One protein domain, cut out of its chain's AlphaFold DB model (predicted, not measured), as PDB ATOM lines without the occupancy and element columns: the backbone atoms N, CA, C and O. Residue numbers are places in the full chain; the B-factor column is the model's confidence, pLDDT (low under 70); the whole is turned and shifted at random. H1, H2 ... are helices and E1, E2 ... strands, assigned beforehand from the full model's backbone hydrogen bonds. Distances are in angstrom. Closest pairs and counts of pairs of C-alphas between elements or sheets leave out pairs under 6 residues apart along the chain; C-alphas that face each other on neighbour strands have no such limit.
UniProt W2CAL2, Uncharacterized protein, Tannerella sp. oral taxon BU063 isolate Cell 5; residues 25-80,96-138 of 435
ATOM      1  N   GLU A  25      10.010  32.135 -11.013       76.50
ATOM      2  CA  GLU A  25      10.987  31.339 -10.274       76.50
ATOM      3  C   GLU A  25      11.940  30.588 -11.211       76.50
ATOM      4  O   GLU A  25      13.144  30.559 -10.973       76.50
ATOM      5  N   THR A  26      11.430  30.072 -12.332       84.38
ATOM      6  CA  THR A  26      12.242  29.443 -13.382       84.38
ATOM      7  C   THR A  26      13.245  30.436 -13.967       84.38
ATOM      8  O   THR A  26      14.424  30.125 -14.088       84.38
ATOM      9  N   LEU A  27      12.812  31.666 -14.260       84.81
ATOM     10  CA  LEU A  27      13.696  32.712 -14.785       84.81
ATOM     11  C   LEU A  27      14.768  33.139 -13.768       84.81
ATOM     12  O   LEU A  27      15.916  33.372 -14.141       84.81
ATOM     13  N   LYS A  28      14.434  33.178 -12.473       80.19
ATOM     14  CA  LYS A  28      15.431  33.396 -11.411       80.19
ATOM     15  C   LYS A  28      16.456  32.268 -11.345       80.19
ATOM     16  O   LYS A  28      17.645  32.542 -11.224       80.19
ATOM     17  N   GLN A  29      16.013  31.013 -11.444       82.81
ATOM     18  CA  GLN A  29      16.900  29.843 -11.457       82.81
ATOM     19  C   GLN A  29      17.827  29.834 -12.679       82.81
ATOM     20  O   GLN A  29      18.984  29.443 -12.561       82.81
ATOM     21  N   MET A  30      17.356  30.346 -13.821       83.31
ATOM     22  CA  MET A  30      18.170  30.590 -15.019       83.31
ATOM     23  C   MET A  30      19.176  31.743 -14.850       83.31
ATOM     24  O   MET A  30      20.013  31.962 -15.720       83.31
ATOM     25  N   GLY A  31      19.129  32.474 -13.733       79.62
ATOM     26  CA  GLY A  31      20.089  33.520 -13.394       79.62
ATOM     27  C   GLY A  31      19.739  34.908 -13.920       79.62
ATOM     28  O   GLY A  31      20.631  35.751 -13.954       79.62
ATOM     29  N   TYR A  32      18.490  35.155 -14.334       81.56
ATOM     30  CA  TYR A  32      18.036  36.491 -14.735       81.56
ATOM     31  C   TYR A  32      17.887  37.430 -13.526       81.56
ATOM     32  O   TYR A  32      17.228  37.089 -12.538       81.56
ATOM     33  N   LYS A  33      18.445  38.640 -13.620       77.81
ATOM     34  CA  LYS A  33      18.352  39.717 -12.618       77.81
ATOM     35  C   LYS A  33      16.978  40.397 -12.608       77.81
ATOM     36  O   LYS A  33      16.498  40.782 -11.541       77.81
ATOM     37  N   TYR A  34      16.316  40.499 -13.763       77.31
ATOM     38  CA  TYR A  34      15.000  41.134 -13.931       77.31
ATOM     39  C   TYR A  34      13.930  40.153 -14.447       77.31
ATOM     40  O   TYR A  34      13.335  40.374 -15.504       77.31
ATOM     41  N   PRO A  35      13.611  39.075 -13.707       81.00
ATOM     42  CA  PRO A  35      12.798  37.959 -14.203       81.00
ATOM     43  C   PRO A  35      11.363  38.360 -14.591       81.00
ATOM     44  O   PRO A  35      10.794  37.784 -15.513       81.00
ATOM     45  N   CYS A  36      10.773  39.370 -13.939       77.56
ATOM     46  CA  CYS A  36       9.455  39.895 -14.318       77.56
ATOM     47  C   CYS A  36       9.487  40.590 -15.685       77.56
ATOM     48  O   CYS A  36       8.614  40.348 -16.516       77.56
ATOM     49  N   THR A  37      10.508  41.416 -15.925       79.56
ATOM     50  CA  THR A  37      10.703  42.105 -17.204       79.56
ATOM     51  C   THR A  37      11.013  41.110 -18.314       79.56
ATOM     52  O   THR A  37      10.424  41.191 -19.388       79.56
ATOM     53  N   VAL A  38      11.877  40.132 -18.033       84.88
ATOM     54  CA  VAL A  38      12.225  39.058 -18.970       84.88
ATOM     55  C   VAL A  38      10.980  38.290 -19.399       84.88
ATOM     56  O   VAL A  38      10.740  38.152 -20.596       84.88
ATOM     57  N   ARG A  39      10.135  37.867 -18.445       85.50
ATOM     58  CA  ARG A  39       8.886  37.160 -18.756       85.50
ATOM     59  C   ARG A  39       7.981  37.977 -19.672       85.50
ATOM     60  O   ARG A  39       7.471  37.451 -20.651       85.50
ATOM     61  N   TRP A  40       7.807  39.263 -19.376       83.06
ATOM     62  CA  TRP A  40       6.962  40.125 -20.193       83.06
ATOM     63  C   TRP A  40       7.495  40.311 -21.612       83.06
ATOM     64  O   TRP A  40       6.703  40.302 -22.549       83.06
ATOM     65  N   ILE A  41       8.812  40.470 -21.782       83.62
ATOM     66  CA  ILE A  41       9.422  40.564 -23.115       83.62
ATOM     67  C   ILE A  41       9.146  39.272 -23.886       83.62
ATOM     68  O   ILE A  41       8.671  39.344 -25.015       83.62
ATOM     69  N   ILE A  42       9.360  38.108 -23.265       87.62
ATOM     70  CA  ILE A  42       9.074  36.799 -23.871       87.62
ATOM     71  C   ILE A  42       7.610  36.711 -24.307       87.62
ATOM     72  O   ILE A  42       7.333  36.529 -25.491       87.62
ATOM     73  N   GLU A  43       6.674  36.951 -23.387       86.12
ATOM     74  CA  GLU A  43       5.237  36.915 -23.667       86.12
ATOM     75  C   GLU A  43       4.842  37.909 -24.772       86.12
ATOM     76  O   GLU A  43       4.056  37.583 -25.658       86.12
ATOM     77  N   ALA A  44       5.391  39.126 -24.757       82.50
ATOM     78  CA  ALA A  44       5.100  40.157 -25.746       82.50
ATOM     79  C   ALA A  44       5.574  39.770 -27.156       82.50
ATOM     80  O   ALA A  44       4.835  39.972 -28.125       82.50
ATOM     81  N   VAL A  45       6.786  39.221 -27.272       83.88
ATOM     82  CA  VAL A  45       7.364  38.789 -28.551       83.88
ATOM     83  C   VAL A  45       6.590  37.596 -29.119       83.88
ATOM     84  O   VAL A  45       6.198  37.636 -30.292       83.88
ATOM     85  N   GLU A  46       6.315  36.587 -28.286       83.69
ATOM     86  CA  GLU A  46       5.578  35.369 -28.656       83.69
ATOM     87  C   GLU A  46       4.119  35.661 -29.036       83.69
ATOM     88  O   GLU A  46       3.582  35.062 -29.968       83.69
ATOM     89  N   GLN A  47       3.479  36.642 -28.388       82.94
ATOM     90  CA  GLN A  47       2.125  37.109 -28.730       82.94
ATOM     91  C   GLN A  47       2.063  37.927 -30.028       82.94
ATOM     92  O   GLN A  47       0.989  38.398 -30.412       82.94
ATOM     93  N   GLY A  48       3.187  38.128 -30.715       80.19
ATOM     94  CA  GLY A  48       3.197  38.805 -32.005       80.19
ATOM     95  C   GLY A  48       3.239  40.333 -31.921       80.19
ATOM     96  O   GLY A  48       3.063  40.980 -32.954       80.19
ATOM     97  N   LYS A  49       3.494  40.936 -30.746       79.75
ATOM     98  CA  LYS A  49       3.602  42.403 -30.639       79.75
ATOM     99  C   LYS A  49       4.733  42.931 -31.522       79.75
ATOM    100  O   LYS A  49       5.707  42.220 -31.798       79.75
ATOM    101  N   ASP A  50       4.596  44.167 -31.995       74.12
ATOM    102  CA  ASP A  50       5.693  44.835 -32.689       74.12
ATOM    103  C   ASP A  50       6.847  45.037 -31.700       74.12
ATOM    104  O   ASP A  50       6.657  45.514 -30.582       74.12
ATOM    105  N   LEU A  51       8.052  44.653 -32.106       69.31
ATOM    106  CA  LEU A  51       9.253  44.706 -31.276       69.31
ATOM    107  C   LEU A  51       9.650  46.141 -30.920       69.31
ATOM    108  O   LEU A  51      10.311  46.371 -29.907       69.31
ATOM    109  N   LYS A  52       9.218  47.119 -31.725       66.69
ATOM    110  CA  LYS A  52       9.383  48.548 -31.437       66.69
ATOM    111  C   LYS A  52       8.499  48.998 -30.271       66.69
ATOM    112  O   LYS A  52       8.922  49.842 -29.477       66.69
ATOM    113  N   ASP A  53       7.339  48.367 -30.105       70.12
ATOM    114  CA  ASP A  53       6.357  48.685 -29.066       70.12
ATOM    115  C   ASP A  53       6.670  48.017 -27.715       70.12
ATOM    116  O   ASP A  53       6.087  48.374 -26.688       70.12
ATOM    117  N   ILE A  54       7.622  47.079 -27.679       71.62
ATOM    118  CA  ILE A  54       8.102  46.430 -26.449       71.62
ATOM    119  C   ILE A  54       9.081  47.368 -25.733       71.62
ATOM    120  O   ILE A  54      10.293  47.235 -25.854       71.62
ATOM    121  N   LYS A  55       8.550  48.358 -25.009       66.12
ATOM    122  CA  LYS A  55       9.329  49.333 -24.228       66.12
ATOM    123  C   LYS A  55       9.365  48.977 -22.740       66.12
ATOM    124  O   LYS A  55       8.323  48.767 -22.124       66.12
ATOM    125  N   SER A  56      10.565  48.919 -22.168       63.56
ATOM    126  CA  SER A  56      10.800  48.749 -20.734       63.56
ATOM    127  C   SER A  56      12.123  49.406 -20.357       63.56
ATOM    128  O   SER A  56      13.114  49.170 -21.039       63.56
ATOM    129  N   GLY A  57      12.143  50.139 -19.245       52.09
ATOM    130  CA  GLY A  57      13.326  50.816 -18.703       52.09
ATOM    131  C   GLY A  57      14.494  49.954 -18.254       52.09
ATOM    132  O   GLY A  57      15.497  50.471 -17.782       52.09
ATOM    133  N   PHE A  58      14.365  48.633 -18.352       61.00
ATOM    134  CA  PHE A  58      15.491  47.730 -18.142       61.00
ATOM    135  C   PHE A  58      16.123  47.288 -19.459       61.00
ATOM    136  O   PHE A  58      17.168  46.662 -19.406       61.00
ATOM    137  N   ILE A  59      15.499  47.554 -20.615       70.62
ATOM    138  CA  ILE A  59      16.051  47.199 -21.926       70.62
ATOM    139  C   ILE A  59      17.122  48.226 -22.279       70.62
ATOM    140  O   ILE A  59      16.793  49.343 -22.656       70.62
ATOM    141  N   GLU A  60      18.380  47.813 -22.167       65.00
ATOM    142  CA  GLU A  60      19.564  48.589 -22.542       65.00
ATOM    143  C   GLU A  60      19.765  48.590 -24.059       65.00
ATOM    144  O   GLU A  60      20.127  49.599 -24.637       65.00
ATOM    145  N   SER A  61      19.531  47.465 -24.740       61.62
ATOM    146  CA  SER A  61      19.654  47.439 -26.200       61.62
ATOM    147  C   SER A  61      18.749  46.411 -26.862       61.62
ATOM    148  O   SER A  61      18.337  45.410 -26.262       61.62
ATOM    149  N   ARG A  62      18.422  46.688 -28.130       71.56
ATOM    150  CA  ARG A  62      17.667  45.801 -29.020       71.56
ATOM    151  C   ARG A  62      18.454  45.604 -30.299       71.56
ATOM    152  O   ARG A  62      18.656  46.546 -31.056       71.56
ATOM    153  N   ILE A  63      18.846  44.369 -30.567       67.25
ATOM    154  CA  ILE A  63      19.584  44.028 -31.781       67.25
ATOM    155  C   ILE A  63      18.681  43.158 -32.638       67.25
ATOM    156  O   ILE A  63      18.177  42.139 -32.168       67.25
ATOM    157  N   ALA A  64      18.478  43.561 -33.889       71.69
ATOM    158  CA  ALA A  64      17.733  42.806 -34.884       71.69
ATOM    159  C   ALA A  64      18.643  42.511 -36.075       71.69
ATOM    160  O   ALA A  64      19.209  43.429 -36.666       71.69
ATOM    161  N   THR A  65      18.777  41.244 -36.455       67.75
ATOM    162  CA  THR A  65      19.545  40.865 -37.645       67.75
ATOM    163  C   THR A  65      18.862  39.738 -38.403       67.75
ATOM    164  O   THR A  65      18.069  38.986 -37.843       67.75
ATOM    165  N   LYS A  66      19.145  39.635 -39.702       73.06
ATOM    166  CA  LYS A  66      18.637  38.562 -40.551       73.06
ATOM    167  C   LYS A  66      19.792  37.645 -40.929       73.06
ATOM    168  O   LYS A  66      20.735  38.097 -41.570       73.06
ATOM    169  N   GLN A  67      19.692  36.372 -40.563       70.19
ATOM    170  CA  GLN A  67      20.708  35.352 -40.837       70.19
ATOM    171  C   GLN A  67      20.039  34.123 -41.441       70.19
ATOM    172  O   GLN A  67      19.056  33.631 -40.897       70.19
ATOM    173  N   ASN A  68      20.523  33.659 -42.597       74.44
ATOM    174  CA  ASN A  68      20.031  32.454 -43.286       74.44
ATOM    175  C   ASN A  68      18.498  32.334 -43.424       74.44
ATOM    176  O   ASN A  68      17.942  31.244 -43.426       74.44
ATOM    177  N   GLY A  69      17.802  33.464 -43.580       73.94
ATOM    178  CA  GLY A  69      16.341  33.497 -43.720       73.94
ATOM    179  C   GLY A  69      15.570  33.655 -42.407       73.94
ATOM    180  O   GLY A  69      14.402  34.031 -42.475       73.94
ATOM    181  N   HIS A  70      16.230  33.496 -41.261       76.88
ATOM    182  CA  HIS A  70      15.681  33.721 -39.925       76.88
ATOM    183  C   HIS A  70      15.879  35.166 -39.473       76.88
ATOM    184  O   HIS A  70      16.872  35.818 -39.817       76.88
ATOM    185  N   ILE A  71      14.937  35.667 -38.679       77.19
ATOM    186  CA  ILE A  71      15.047  36.959 -38.011       77.19
ATOM    187  C   ILE A  71      15.437  36.727 -36.554       77.19
ATOM    188  O   ILE A  71      14.715  36.091 -35.788       77.19
ATOM    189  N   LEU A  72      16.592  37.261 -36.183       74.25
ATOM    190  CA  LEU A  72      17.179  37.135 -34.861       74.25
ATOM    191  C   LEU A  72      16.966  38.423 -34.080       74.25
ATOM    192  O   LEU A  72      17.252  39.507 -34.597       74.25
ATOM    193  N   PHE A  73      16.514  38.295 -32.834       77.69
ATOM    194  CA  PHE A  73      16.331  39.428 -31.934       77.69
ATOM    195  C   PHE A  73      16.997  39.178 -30.589       77.69
ATOM    196  O   PHE A  73      16.789  38.134 -29.980       77.69
ATOM    197  N   VAL A  74      17.765  40.151 -30.110       77.88
ATOM    198  CA  VAL A  74      18.360  40.139 -28.771       77.88
ATOM    199  C   VAL A  74      17.861  41.358 -28.016       77.88
ATOM    200  O   VAL A  74      17.976  42.478 -28.512       77.88
ATOM    201  N   PHE A  75      17.346  41.138 -26.811       77.94
ATOM    202  CA  PHE A  75      17.174  42.177 -25.806       77.94
ATOM    203  C   PHE A  75      18.272  42.019 -24.764       77.94
ATOM    204  O   PHE A  75      18.461  40.927 -24.226       77.94
ATOM    205  N   VAL A  76      18.979  43.104 -24.478       76.81
ATOM    206  CA  VAL A  76      19.952  43.167 -23.387       76.81
ATOM    207  C   VAL A  76      19.330  43.980 -22.266       76.81
ATOM    208  O   VAL A  76      18.844  45.080 -22.528       76.81
ATOM    209  N   LEU A  77      19.315  43.450 -21.041       75.94
ATOM    210  CA  LEU A  77      18.897  44.199 -19.862       75.94
ATOM    211  C   LEU A  77      20.082  44.530 -18.956       75.94
ATOM    212  O   LEU A  77      20.880  43.652 -18.607       75.94
ATOM    213  N   SER A  78      20.159  45.785 -18.518       67.50
ATOM    214  CA  SER A  78      21.148  46.253 -17.548       67.50
ATOM    215  C   SER A  78      20.503  47.172 -16.505       67.50
ATOM    216  O   SER A  78      19.386  47.659 -16.664       67.50
ATOM    217  N   GLY A  79      21.187  47.335 -15.370       50.94
ATOM    218  CA  GLY A  79      20.796  48.268 -14.304       50.94
ATOM    219  C   GLY A  79      21.902  49.241 -13.925       50.94
ATOM    220  O   GLY A  79      21.855  49.800 -12.838       50.94
ATOM    221  N   LEU A  80      22.930  49.361 -14.763       38.25
ATOM    222  CA  LEU A  80      24.023  50.311 -14.614       38.25
ATOM    223  C   LEU A  80      24.208  50.988 -15.964       38.25
ATOM    224  O   LEU A  80      24.457  50.313 -16.957       38.25
ATOM    225  N   ARG A  96      27.599  39.936 -15.921       54.41
ATOM    226  CA  ARG A  96      26.310  39.377 -16.367       54.41
ATOM    227  C   ARG A  96      25.267  40.459 -16.679       54.41
ATOM    228  O   ARG A  96      24.580  40.936 -15.776       54.41
ATOM    229  N   LYS A  97      25.116  40.789 -17.962       61.59
ATOM    230  CA  LYS A  97      23.907  41.416 -18.515       61.59
ATOM    231  C   LYS A  97      22.845  40.336 -18.751       61.59
ATOM    232  O   LYS A  97      23.189  39.194 -19.048       61.59
ATOM    233  N   ASP A  98      21.573  40.681 -18.585       75.12
ATOM    234  CA  ASP A  98      20.455  39.755 -18.809       75.12
ATOM    235  C   ASP A  98      20.143  39.710 -20.310       75.12
ATOM    236  O   ASP A  98      19.667  40.696 -20.870       75.12
ATOM    237  N   PHE A  99      20.408  38.583 -20.973       81.38
ATOM    238  CA  PHE A  99      20.199  38.440 -22.417       81.38
ATOM    239  C   PHE A  99      18.932  37.644 -22.715       81.38
ATOM    240  O   PHE A  99      18.751  36.520 -22.243       81.38
ATOM    241  N   ILE A 100      18.064  38.200 -23.553       87.12
ATOM    242  CA  ILE A 100      16.861  37.525 -24.037       87.12
ATOM    243  C   ILE A 100      16.980  37.395 -25.546       87.12
ATOM    244  O   ILE A 100      16.903  38.386 -26.272       87.12
ATOM    245  N   PHE A 101      17.198  36.173 -26.014       84.88
ATOM    246  CA  PHE A 101      17.435  35.881 -27.421       84.88
ATOM    247  C   PHE A 101      16.220  35.206 -28.053       84.88
ATOM    248  O   PHE A 101      15.603  34.334 -27.441       84.88
ATOM    249  N   PHE A 102      15.888  35.603 -29.280       85.81
ATOM    250  CA  PHE A 102      14.790  35.056 -30.061       85.81
ATOM    251  C   PHE A 102      15.229  34.724 -31.483       85.81
ATOM    252  O   PHE A 102      15.977  35.481 -32.106       85.81
ATOM    253  N   ILE A 103      14.668  33.642 -32.017       82.75
ATOM    254  CA  ILE A 103      14.780  33.228 -33.416       82.75
ATOM    255  C   ILE A 103      13.358  33.149 -33.968       82.75
ATOM    256  O   ILE A 103      12.546  32.397 -33.444       82.75
ATOM    257  N   ASP A 104      13.016  33.964 -34.966       83.88
ATOM    258  CA  ASP A 104      11.660  34.044 -35.535       83.88
ATOM    259  C   ASP A 104      10.551  34.179 -34.474       83.88
ATOM    260  O   ASP A 104       9.490  33.567 -34.564       83.88
ATOM    261  N   ARG A 105      10.805  35.021 -33.458       82.88
ATOM    262  CA  ARG A 105       9.937  35.263 -32.283       82.88
ATOM    263  C   ARG A 105       9.810  34.090 -31.302       82.88
ATOM    264  O   ARG A 105       9.052  34.201 -30.346       82.88
ATOM    265  N   VAL A 106      10.573  33.017 -31.483       84.69
ATOM    266  CA  VAL A 106      10.692  31.920 -30.514       84.69
ATOM    267  C   VAL A 106      11.828  32.235 -29.552       84.69
ATOM    268  O   VAL A 106      12.957  32.462 -29.986       84.69
ATOM    269  N   TRP A 107      11.536  32.275 -28.253       88.88
ATOM    270  CA  TRP A 107      12.543  32.520 -27.222       88.88
ATOM    271  C   TRP A 107      13.519  31.344 -27.089       88.88
ATOM    272  O   TRP A 107      13.121  30.180 -27.074       88.88
ATOM    273  N   VAL A 108      14.808  31.657 -26.954       87.12
ATOM    274  CA  VAL A 108      15.876  30.700 -26.654       87.12
ATOM    275  C   VAL A 108      16.061  30.637 -25.130       87.12
ATOM    276  O   VAL A 108      16.491  31.631 -24.541       87.12
ATOM    277  N   PRO A 109      15.757  29.502 -24.468       87.75
ATOM    278  CA  PRO A 109      15.603  29.430 -23.016       87.75
ATOM    279  C   PRO A 109      16.938  29.339 -22.263       87.75
ATOM    280  O   PRO A 109      17.227  28.348 -21.597       87.75
ATOM    281  N   SER A 110      17.777  30.369 -22.376       83.00
ATOM    282  CA  SER A 110      19.063  30.452 -21.681       83.00
ATOM    283  C   SER A 110      19.464  31.902 -21.411       83.00
ATOM    284  O   SER A 110      19.322  32.757 -22.281       83.00
ATOM    285  N   ASN A 111      20.019  32.154 -20.222       80.81
ATOM    286  CA  ASN A 111      20.710  33.407 -19.892       80.81
ATOM    287  C   ASN A 111      22.245  33.266 -19.981       80.81
ATOM    288  O   ASN A 111      22.985  34.174 -19.609       80.81
ATOM    289  N   ASP A 112      22.755  32.111 -20.418       79.56
ATOM    290  CA  ASP A 112      24.193  31.896 -20.568       79.56
ATOM    291  C   ASP A 112      24.650  32.385 -21.946       79.56
ATOM    292  O   ASP A 112      24.371  31.770 -22.977       79.56
ATOM    293  N   GLY A 113      25.411  33.481 -21.963       71.62
ATOM    294  CA  GLY A 113      25.953  34.060 -23.192       71.62
ATOM    295  C   GLY A 113      26.814  33.095 -24.022       71.62
ATOM    296  O   GLY A 113      26.892  33.248 -25.241       71.62
ATOM    297  N   ARG A 114      27.433  32.071 -23.411       75.94
ATOM    298  CA  ARG A 114      28.185  31.030 -24.138       75.94
ATOM    299  C   ARG A 114      27.248  30.109 -24.906       75.94
ATOM    300  O   ARG A 114      27.517  29.803 -26.066       75.94
ATOM    301  N   LEU A 115      26.150  29.695 -24.276       79.56
ATOM    302  CA  LEU A 115      25.125  28.873 -24.914       79.56
ATOM    303  C   LEU A 115      24.412  29.648 -26.021       79.56
ATOM    304  O   LEU A 115      24.287  29.147 -27.135       79.56
ATOM    305  N   LEU A 116      24.028  30.900 -25.758       82.19
ATOM    306  CA  LEU A 116      23.399  31.763 -26.761       82.19
ATOM    307  C   LEU A 116      24.298  31.972 -27.991       82.19
ATOM    308  O   LEU A 116      23.808  31.954 -29.118       82.19
ATOM    309  N   ARG A 117      25.619  32.090 -27.795       76.25
ATOM    310  CA  ARG A 117      26.589  32.159 -28.898       76.25
ATOM    311  C   ARG A 117      26.603  30.888 -29.744       76.25
ATOM    312  O   ARG A 117      26.572  30.997 -30.963       76.25
ATOM    313  N   LYS A 118      26.604  29.703 -29.126       79.56
ATOM    314  CA  LYS A 118      26.554  28.425 -29.860       79.56
ATOM    315  C   LYS A 118      25.287  28.303 -30.708       79.56
ATOM    316  O   LYS A 118      25.357  27.859 -31.850       79.56
ATOM    317  N   VAL A 119      24.142  28.732 -30.169       80.12
ATOM    318  CA  VAL A 119      22.871  28.761 -30.911       80.12
ATOM    319  C   VAL A 119      22.960  29.731 -32.098       80.12
ATOM    320  O   VAL A 119      22.524  29.400 -33.197       80.12
ATOM    321  N   LEU A 120      23.556  30.912 -31.906       78.44
ATOM    322  CA  LEU A 120      23.767  31.886 -32.980       78.44
ATOM    323  C   LEU A 120      24.681  31.336 -34.088       78.44
ATOM    324  O   LEU A 120      24.347  31.456 -35.263       78.44
ATOM    325  N   GLU A 121      25.809  30.724 -33.721       79.19
ATOM    326  CA  GLU A 121      26.745  30.088 -34.660       79.19
ATOM    327  C   GLU A 121      26.047  28.987 -35.474       79.19
ATOM    328  O   GLU A 121      26.154  28.970 -36.696       79.19
ATOM    329  N   ALA A 122      25.235  28.147 -34.826       81.38
ATOM    330  CA  ALA A 122      24.444  27.110 -35.487       81.38
ATOM    331  C   ALA A 122      23.474  27.670 -36.550       81.38
ATOM    332  O   ALA A 122      23.407  27.136 -37.660       81.38
ATOM    333  N   ILE A 123      22.774  28.769 -36.246       79.94
ATOM    334  CA  ILE A 123      21.894  29.443 -37.215       79.94
ATOM    335  C   ILE A 123      22.705  30.053 -38.365       79.94
ATOM    336  O   ILE A 123      22.307  29.934 -39.526       79.94
ATOM    337  N   CYS A 124      23.850  30.675 -38.075       73.81
ATOM    338  CA  CYS A 124      24.760  31.218 -39.091       73.81
ATOM    339  C   CYS A 124      25.344  30.128 -40.010       73.81
ATOM    340  O   CYS A 124      25.550  30.385 -41.197       73.81
ATOM    341  N   ASP A 125      25.520  28.906 -39.506       80.25
ATOM    342  CA  ASP A 125      25.949  27.729 -40.275       80.25
ATOM    343  C   ASP A 125      24.819  27.101 -41.120       80.25
ATOM    344  O   ASP A 125      25.056  26.170 -41.891       80.25
ATOM    345  N   GLY A 126      23.589  27.612 -41.005       77.31
ATOM    346  CA  GLY A 126      22.439  27.199 -41.816       77.31
ATOM    347  C   GLY A 126      21.644  26.024 -41.248       77.31
ATOM    348  O   GLY A 126      20.870  25.414 -41.986       77.31
ATOM    349  N   LYS A 127      21.826  25.704 -39.961       82.88
ATOM    350  CA  LYS A 127      21.009  24.713 -39.245       82.88
ATOM    351  C   LYS A 127      19.602  25.247 -38.984       82.88
ATOM    352  O   LYS A 127      19.397  26.460 -38.918       82.88
ATOM    353  N   THR A 128      18.630  24.353 -38.800       83.00
ATOM    354  CA  THR A 128      17.261  24.766 -38.442       83.00
ATOM    355  C   THR A 128      17.188  25.291 -37.005       83.00
ATOM    356  O   THR A 128      18.115  25.116 -36.206       83.00
ATOM    357  N   VAL A 129      16.072  25.937 -36.644       80.62
ATOM    358  CA  VAL A 129      15.835  26.413 -35.270       80.62
ATOM    359  C   VAL A 129      15.875  25.245 -34.280       80.62
ATOM    360  O   VAL A 129      16.489  25.351 -33.221       80.62
ATOM    361  N   GLU A 130      15.289  24.103 -34.640       81.88
ATOM    362  CA  GLU A 130      15.250  22.899 -33.807       81.88
ATOM    363  C   GLU A 130      16.645  22.300 -33.587       81.88
ATOM    364  O   GLU A 130      16.996  21.985 -32.450       81.88
ATOM    365  N   GLU A 131      17.449  22.194 -34.650       81.25
ATOM    366  CA  GLU A 131      18.839  21.716 -34.589       81.25
ATOM    367  C   GLU A 131      19.727  22.670 -33.776       81.25
ATOM    368  O   GLU A 131      20.610  22.246 -33.030       81.25
ATOM    369  N   SER A 132      19.476  23.976 -33.881       79.81
ATOM    370  CA  SER A 132      20.222  24.999 -33.143       79.81
ATOM    371  C   SER A 132      19.900  24.971 -31.648       79.81
ATOM    372  O   SER A 132      20.779  25.232 -30.831       79.81
ATOM    373  N   LEU A 133      18.675  24.604 -31.262       82.38
ATOM    374  CA  LEU A 133      18.267  24.450 -29.861       82.38
ATOM    375  C   LEU A 133      18.720  23.119 -29.235       82.38
ATOM    376  O   LEU A 133      18.695  22.984 -28.011       82.38
ATOM    377  N   GLU A 134      19.163  22.139 -30.027       79.12
ATOM    378  CA  GLU A 134      19.654  20.850 -29.519       79.12
ATOM    379  C   GLU A 134      20.951  21.000 -28.701       79.12
ATOM    380  O   GLU A 134      21.126  20.310 -27.695       79.12
ATOM    381  N   CYS A 135      21.784  22.004 -29.011       70.06
ATOM    382  CA  CYS A 135      23.004  22.302 -28.249       70.06
ATOM    383  C   CYS A 135      22.747  22.745 -26.793       70.06
ATOM    384  O   CYS A 135      23.647  22.654 -25.959       70.06
ATOM    385  N   LEU A 136      21.519  23.172 -26.464       72.94
ATOM    386  CA  LEU A 136      21.110  23.480 -25.088       72.94
ATOM    387  C   LEU A 136      20.857  22.210 -24.259       72.94
ATOM    388  O   LEU A 136      21.015  22.232 -23.043       72.94
ATOM    389  N   LYS A 137      20.495  21.093 -24.904       67.81
ATOM    390  CA  LYS A 137      20.184  19.813 -24.239       67.81
ATOM    391  C   LYS A 137      21.438  18.981 -23.956       67.81
ATOM    392  O   LYS A 137      21.480  18.217 -22.991       67.81
ATOM    393  N   GLU A 138      22.473  19.131 -24.781       58.31
ATOM    394  CA  GLU A 138      23.740  18.400 -24.642       58.31
ATOM    395  C   GLU A 138      24.580  18.867 -23.435       58.31
ATOM    396  O   GLU A 138      25.349  18.077 -22.891       58.31
TER     397      GLU A 138
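This is residues 25 to 80 and 96 to 138 of the 435 residues of an uncharacterized protein of Tannerella sp. oral taxon BU063 isolate Cell 5 (UniProt W2CAL2). A twisted sheet of four antiparallel strands is layered between helices: H2 runs along one face, and H3 runs along the opposite face. H4 folds back beside H3 to make a helical hairpin near the short edge strand E4, while the small helix H1 sits at the beginning of H2, off the sheet. The 99 printed residues include four named helices and four named strands, in the order H1 H2 E1 E2 E3 E4 H3 H4, and the sheet's order is E1 - E2 - E3 - E4. The class is mixed, helices and strands; the whole is compact, with a radius of gyration of the C-alphas of 12.9 A, and spans 34 by 29 by 23 A.

H1, residues 25 to 29, touches residues 35 to 39 alone of H2, residues 35 to 46; their closest C-alphas, those of Leu 27 and Pro 35, are 5.4 A apart. E1, residues 59 to 67, and E2, residues 70 to 77, form an antiparallel hairpin at 165 degrees, with N 63 and O 74 within hydrogen-bond range at 2.9 A. E3, residues 98 to 103, is antiparallel to E2 at 168 degrees, with N 75 and O 100 at 2.8 A. E4, residues 106 to 108, forms a hairpin with E3 at 136 degrees, with N 108 and O 101 at 2.8 A. From edge to edge of the sheet the strands' lines turn by 70 degrees. H2 is on the sheet over E2 and E3, at a height over the sheet of 9.1 A, and runs along the strands, at 14 degrees to E3 on the local plane; its closest C-alphas to E3, those of Val 38 and Ile 100, are 7.0 A apart. H3, residues 113 to 124, is on the opposite face, over E2 and E3 at a height of 9.5 A, and runs along the strands, at 19 degrees to E3 on the local plane; its closest C-alphas to E3, those of Gly 113 and Phe 99, are 7.3 A apart. H4, residues 129 to 138, touches H3, the closest C-alphas being those of Val 119 and Ser 132, 5.1 A apart; they run opposite ways at a tilt of 36 degrees, only just steep. H2 is apart from H3 and H4. Each O i to N i+4 pair is within hydrogen-bond range in H1, H2 and H3, against 3 of 6 in H4.

H1 begins at C-alpha 25, (10.987, 31.339, -10.274), and measures 6.2 A; H2 measures 16.4 A. E1 measures 22.8 A from C-alpha 59, (16.051, 47.199, -21.926), E2 22.9 A, E3 17.0 A and E4 6.6 A. H3 measures 16.2 A, and H4 measures 15.5 A, ending at C-alpha 138, (23.740, 18.400, -24.642).

The two C-alphas farthest apart, those of Leu 80 and Gly 126, are 35.7 A apart. Residues 81 to 95 are not printed, and C-alphas 80 and 96 are 11.3 A apart across this cut. The link from H2 to E1, residues 47 to 58, is long. Mean pLDDT of the printed part is 76.5; 17 residues are under 70, among them residues 55 to 58 and 78 to 80.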